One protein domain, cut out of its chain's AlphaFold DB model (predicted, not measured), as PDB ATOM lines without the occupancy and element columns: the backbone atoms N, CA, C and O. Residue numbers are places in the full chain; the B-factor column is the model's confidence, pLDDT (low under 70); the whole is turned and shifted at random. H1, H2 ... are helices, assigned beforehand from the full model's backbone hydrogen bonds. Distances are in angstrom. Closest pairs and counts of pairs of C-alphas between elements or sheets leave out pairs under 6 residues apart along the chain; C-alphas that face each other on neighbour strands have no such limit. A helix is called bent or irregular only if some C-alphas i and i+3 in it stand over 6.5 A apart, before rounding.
ATOM      1  N   ASP A  29     173.356 293.824 276.395       68.62
ATOM      2  CA  ASP A  29     172.114 294.180 275.706       68.62
ATOM      3  C   ASP A  29     171.087 294.680 276.743       68.62
ATOM      4  O   ASP A  29     170.227 293.943 277.231       68.62
ATOM      5  N   GLY A  30     171.256 295.937 277.164       72.69
ATOM      6  CA  GLY A  30     170.433 296.619 278.163       72.69
ATOM      7  C   GLY A  30     171.166 296.967 279.462       72.69
ATOM      8  O   GLY A  30     172.342 296.670 279.663       72.69
ATOM      9  N   ASP A  31     170.436 297.610 280.373       81.31
ATOM     10  CA  ASP A  31     170.998 298.159 281.606       81.31
ATOM     11  C   ASP A  31     171.039 297.090 282.717       81.31
ATOM     12  O   ASP A  31     170.164 296.978 283.581       81.31
ATOM     13  N   VAL A  32     172.051 296.215 282.637       83.75
ATOM     14  CA  VAL A  32     172.240 295.092 283.578       83.75
ATOM     15  C   VAL A  32     172.362 295.597 285.020       83.75
ATOM     16  O   VAL A  32     171.828 294.965 285.935       83.75
ATOM     17  N   LEU A  33     173.046 296.732 285.214       81.38
ATOM     18  CA  LEU A  33     173.234 297.374 286.516       81.38
ATOM     19  C   LEU A  33     171.905 297.878 287.070       81.38
ATOM     20  O   LEU A  33     171.524 297.459 288.164       81.38
ATOM     21  N   GLU A  34     171.148 298.653 286.288       84.06
ATOM     22  CA  GLU A  34     169.831 299.136 286.707       84.06
ATOM     23  C   GLU A  34     168.913 297.973 287.111       84.06
ATOM     24  O   GLU A  34     168.242 298.018 288.146       84.06
ATOM     25  N   HIS A  35     168.876 296.899 286.321       83.81
ATOM     26  CA  HIS A  35     168.040 295.741 286.628       83.81
ATOM     27  C   HIS A  35     168.468 295.017 287.908       83.81
ATOM     28  O   HIS A  35     167.607 294.540 288.651       83.81
ATOM     29  N   TYR A  36     169.769 294.939 288.181       79.62
ATOM     30  CA  TYR A  36     170.279 294.361 289.419       79.62
ATOM     31  C   TYR A  36     169.935 295.236 290.635       79.62
ATOM     32  O   TYR A  36     169.437 294.717 291.633       79.62
ATOM     33  N   GLU A  37     170.104 296.557 290.532       82.69
ATOM     34  CA  GLU A  37     169.776 297.516 291.598       82.69
ATOM     35  C   GLU A  37     168.271 297.582 291.907       82.69
ATOM     36  O   GLU A  37     167.875 297.806 293.050       82.69
ATOM     37  N   ASN A  38     167.420 297.326 290.911       85.69
ATOM     38  CA  ASN A  38     165.962 297.292 291.057       85.69
ATOM     39  C   ASN A  38     165.404 295.931 291.532       85.69
ATOM     40  O   ASN A  38     164.200 295.699 291.398       85.69
ATOM     41  N   ASP A  39     166.241 295.023 292.043       83.38
ATOM     42  CA  ASP A  39     165.850 293.666 292.471       83.38
ATOM     43  C   ASP A  39     165.158 292.855 291.349       83.38
ATOM     44  O   ASP A  39     164.246 292.057 291.568       83.38
ATOM     45  N   LYS A  40     165.593 293.043 290.093       86.88
ATOM     46  CA  LYS A  40     165.115 292.294 288.916       86.88
ATOM     47  C   LYS A  40     166.214 291.364 288.386       86.88
ATOM     48  O   LYS A  40     166.655 291.518 287.241       86.88
ATOM     49  N   PRO A  41     166.630 290.333 289.151       84.81
ATOM     50  CA  PRO A  41     167.749 289.467 288.775       84.81
ATOM     51  C   PRO A  41     167.481 288.696 287.476       84.81
ATOM     52  O   PRO A  41     168.394 288.397 286.721       84.81
ATOM     53  N   ILE A  42     166.220 288.401 287.158       87.75
ATOM     54  CA  ILE A  42     165.873 287.728 285.902       87.75
ATOM     55  C   ILE A  42     166.147 288.636 284.696       87.75
ATOM     56  O   ILE A  42     166.715 288.180 283.705       87.75
ATOM     57  N   SER A  43     165.759 289.910 284.782       88.69
ATOM     58  CA  SER A  43     165.979 290.883 283.709       88.69
ATOM     59  C   SER A  43     167.461 291.201 283.545       88.69
ATOM     60  O   SER A  43     167.947 291.195 282.420       88.69
ATOM     61  N   ALA A  44     168.188 291.386 284.653       88.06
ATOM     62  CA  ALA A  44     169.635 291.600 284.636       88.06
ATOM     63  C   ALA A  44     170.366 290.424 283.973       88.06
ATOM     64  O   ALA A  44     171.185 290.611 283.080       88.06
ATOM     65  N   LEU A  45     170.010 289.193 284.347       88.88
ATOM     66  CA  LEU A  45     170.605 287.996 283.765       88.88
ATOM     67  C   LEU A  45     170.280 287.845 282.273       88.88
ATOM     68  O   LEU A  45     171.139 287.421 281.505       88.88
ATOM     69  N   LYS A  46     169.054 288.191 281.857       90.00
ATOM     70  CA  LYS A  46     168.660 288.170 280.443       90.00
ATOM     71  C   LYS A  46     169.459 289.190 279.626       90.00
ATOM     72  O   LYS A  46     169.932 288.829 278.556       90.00
ATOM     73  N   ALA A  47     169.628 290.412 280.131       88.25
ATOM     74  CA  ALA A  47     170.430 291.452 279.483       88.25
ATOM     75  C   ALA A  47     171.916 291.055 279.387       88.25
ATOM     76  O   ALA A  47     172.570 291.284 278.375       88.25
ATOM     77  N   LEU A  48     172.433 290.376 280.415       88.12
ATOM     78  CA  LEU A  48     173.827 289.939 280.478       88.12
ATOM     79  C   LEU A  48     174.149 288.751 279.554       88.12
ATOM     80  O   LEU A  48     175.229 288.694 278.972       88.12
ATOM     81  N   LEU A  49     173.245 287.772 279.455       88.62
ATOM     82  CA  LEU A  49     173.444 286.555 278.658       88.62
ATOM     83  C   LEU A  49     172.934 286.674 277.217       88.62
ATOM     84  O   LEU A  49     173.351 285.900 276.350       88.62
ATOM     85  N   GLY A  50     172.005 287.593 276.971       88.62
ATOM     86  CA  GLY A  50     171.169 287.587 275.780       88.62
ATOM     87  C   GLY A  50     170.084 286.506 275.838       88.62
ATOM     88  O   GLY A  50     170.071 285.617 276.697       88.62
ATOM     89  N   GLU A  51     169.133 286.583 274.909       88.50
ATOM     90  CA  GLU A  51     167.948 285.717 274.911       88.50
ATOM     91  C   GLU A  51     168.286 284.228 274.721       88.50
ATOM     92  O   GLU A  51     167.729 283.387 275.433       88.50
ATOM     93  N   ASP A  52     169.244 283.920 273.842       88.12
ATOM     94  CA  ASP A  52     169.674 282.555 273.515       88.12
ATOM     95  C   ASP A  52     170.298 281.843 274.730       88.12
ATOM     96  O   ASP A  52     169.758 280.854 275.234       88.12
ATOM     97  N   GLN A  53     171.374 282.400 275.298       89.06
ATOM     98  CA  GLN A  53     172.053 281.782 276.444       89.06
ATOM     99  C   GLN A  53     171.201 281.815 277.716       89.06
ATOM    100  O   GLN A  53     171.315 280.922 278.558       89.06
ATOM    101  N   PHE A  54     170.313 282.804 277.876       89.25
ATOM    102  CA  PHE A  54     169.362 282.807 278.986       89.25
ATOM    103  C   PHE A  54     168.339 281.668 278.866       89.25
ATOM    104  O   PHE A  54     167.983 281.040 279.872       89.25
ATOM    105  N   ALA A  55     167.863 281.366 277.654       89.25
ATOM    106  CA  ALA A  55     167.002 280.214 277.413       89.25
ATOM    107  C   ALA A  55     167.737 278.901 277.723       89.25
ATOM    108  O   ALA A  55     167.193 278.060 278.448       89.25
ATOM    109  N   GLU A  56     168.989 278.765 277.277       87.62
ATOM    110  CA  GLU A  56     169.832 277.606 277.586       87.62
ATOM    111  C   GLU A  56     170.073 277.447 279.088       87.62
ATOM    112  O   GLU A  56     169.894 276.353 279.630       87.62
ATOM    113  N   TYR A  57     170.418 278.534 279.783       87.06
ATOM    114  CA  TYR A  57     170.610 278.564 281.230       87.06
ATOM    115  C   TYR A  57     169.354 278.067 281.961       87.06
ATOM    116  O   TYR A  57     169.418 277.130 282.763       87.06
ATOM    117  N   LYS A  58     168.175 278.610 281.631       86.81
ATOM    118  CA  LYS A  58     166.906 278.173 282.237       86.81
ATOM    119  C   LYS A  58     166.595 276.702 281.973       86.81
ATOM    120  O   LYS A  58     166.188 275.994 282.896       86.81
ATOM    121  N   ALA A  59     166.770 276.251 280.732       85.31
ATOM    122  CA  ALA A  59     166.483 274.876 280.331       85.31
ATOM    123  C   ALA A  59     167.419 273.872 281.020       85.31
ATOM    124  O   ALA A  59     167.020 272.756 281.349       85.31
ATOM    125  N   SER A  60     168.654 274.291 281.267       76.38
ATOM    126  CA  SER A  60     169.738 273.411 281.678       76.38
ATOM    127  C   SER A  60     169.834 273.169 283.173       76.38
ATOM    128  O   SER A  60     170.134 272.052 283.590       76.38
ATOM    129  N   VAL A  61     169.625 274.208 283.984       70.38
ATOM    130  CA  VAL A  61     169.888 274.143 285.431       70.38
ATOM    131  C   VAL A  61     168.638 274.311 286.290       70.38
ATOM    132  O   VAL A  61     168.741 274.167 287.505       70.38
ATOM    133  N   LYS A  62     167.459 274.571 285.692       77.62
ATOM    134  CA  LYS A  62     166.220 274.939 286.417       77.62
ATOM    135  C   LYS A  62     166.524 275.886 287.598       77.62
ATOM    136  O   LYS A  62     166.233 275.557 288.751       77.62
ATOM    137  N   PRO A  63     167.180 277.019 287.309       82.00
ATOM    138  CA  PRO A  63     167.716 277.921 288.320       82.00
ATOM    139  C   PRO A  63     166.596 278.490 289.199       82.00
ATOM    140  O   PRO A  63     165.506 278.791 288.712       82.00
ATOM    141  N   LYS A  64     166.856 278.643 290.501       85.31
ATOM    142  CA  LYS A  64     166.000 279.406 291.418       85.31
ATOM    143  C   LYS A  64     166.484 280.856 291.471       85.31
ATOM    144  O   LYS A  64     167.582 281.178 291.029       85.31
ATOM    145  N   VAL A  65     165.691 281.725 292.102       82.12
ATOM    146  CA  VAL A  65     166.024 283.152 292.283       82.12
ATOM    147  C   VAL A  65     167.427 283.359 292.862       82.12
ATOM    148  O   VAL A  65     168.195 284.158 292.339       82.12
ATOM    149  N   LYS A  66     167.803 282.569 293.874       85.50
ATOM    150  CA  LYS A  66     169.148 282.606 294.467       85.50
ATOM    151  C   LYS A  66     170.271 282.285 293.473       85.50
ATOM    152  O   LYS A  66     171.339 282.868 293.569       85.50
ATOM    153  N   ASP A  67     170.025 281.387 292.518       87.88
ATOM    154  CA  ASP A  67     171.010 280.989 291.513       87.88
ATOM    155  C   ASP A  67     171.206 282.108 290.479       87.88
ATOM    156  O   ASP A  67     172.306 282.289 289.977       87.88
ATOM    157  N   HIS A  68     170.162 282.898 290.193       86.62
ATOM    158  CA  HIS A  68     170.287 284.103 289.364       86.62
ATOM    159  C   HIS A  68     171.179 285.153 290.026       86.62
ATOM    160  O   HIS A  68     172.063 285.698 289.374       86.62
ATOM    161  N   ILE A  69     170.962 285.415 291.318       86.44
ATOM    162  CA  ILE A  69     171.748 286.395 292.078       86.44
ATOM    163  C   ILE A  69     173.213 285.948 292.168       86.44
ATOM    164  O   ILE A  69     174.111 286.751 291.937       86.44
ATOM    165  N   GLU A  70     173.450 284.662 292.450       90.38
ATOM    166  CA  GLU A  70     174.794 284.070 292.475       90.38
ATOM    167  C   GLU A  70     175.494 284.222 291.119       90.38
ATOM    168  O   GLU A  70     176.599 284.754 291.069       90.38
ATOM    169  N   PHE A  71     174.818 283.856 290.022       90.19
ATOM    170  CA  PHE A  71     175.356 284.006 288.670       90.19
ATOM    171  C   PHE A  71     175.762 285.450 288.383       90.19
ATOM    172  O   PHE A  71     176.878 285.696 287.938       90.19
ATOM    173  N   ILE A  72     174.860 286.408 288.625       88.50
ATOM    174  CA  ILE A  72     175.121 287.825 288.348       88.50
ATOM    175  C   ILE A  72     176.288 288.319 289.200       88.50
ATOM    176  O   ILE A  72     177.172 288.983 288.676       88.50
ATOM    177  N   GLY A  73     176.335 287.958 290.484       88.00
ATOM    178  CA  GLY A  73     177.427 288.344 291.371       88.00
ATOM    179  C   GLY A  73     178.787 287.797 290.925       88.00
ATOM    180  O   GLY A  73     179.780 288.522 290.960       88.00
TER     181      GLY A  73
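Overview. This is residues 29 to 73 of the 85 residues of an uncharacterized protein of Micromonospora sp. CB01531 (UniProt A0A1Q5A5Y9). A bent helix and a shorter helix make a one-turn ring of backbone: arm H2a on one side, arm H2b swinging away from it, and H3 coming back to touch H2a. The short H1 packs beside H2a on the outside of this ring, in a small helical hairpin. The printed part has 45 residues with three named helices, H1, H2 and H3 along the chain, and no named strand; the class is all helix. It is compact, with a radius of gyration of the C-alphas of 9.6 A, and its C-alphas span 26 by 21 by 13 A.

Along the chain. The printed part begins at Asp 29. H1 is residues 32 to 37, and its C-alpha 32 is at (172.240, 295.092, 283.578). H2 is residues 41 to 61; by its hydrogen bonds it was assigned as one helix, but it is bent, with C-alphas 48 and 51 standing 9.1 A apart. Its arm H2a is residues 41 to 48, 10.3 A from first to last C-alpha, and begins with C-alpha 41 at (167.749, 289.467, 288.775). Its arm H2b is residues 51 to 61 and 15.8 A long; residues 49 and 50 belong to neither arm. H3 is residues 65 to 73, 12.6 A long, and its C-alpha 73 is at (177.427, 288.344, 291.371).

Arrangement. H1 and H2a form a helical hairpin: they touch, with the closest C-alphas, those of Val 32 and Ala 44, 4.5 A apart. They run opposite ways at a shallow tilt of 19 degrees. H2a and H2b are close but not clearly touching; their closest C-alphas, those of Lys 46 and Phe 54, are 5.6 A apart. These arms run opposite ways at a steep tilt of 51 degrees. H3 and H2a touch, and their closest C-alphas, those of Pro 41 and His 68, are 6.0 A apart. They run the same way at a steep tilt of 40 degrees. H1 and H3 are near each other, with 5 pairs of C-alphas within 10 A. H2b is apart from H1 and from H3. In H1, H2a, H2b and H3, every O i to N i+4 pair is within hydrogen-bond range.

Size, cuts and confidence. The two C-alphas farthest apart, those of Glu 34 and Ser 60, are 26.2 A from each other. The C-alphas of Asp 29 and Gly 73, the first and last printed residues, are 17.5 A apart. The printed part has no cut. The links from H1 to H2 and from H2 to H3 are both tight, with 3 residues each. The mean pLDDT of the printed part is 85.0, and residue 29 is under 70.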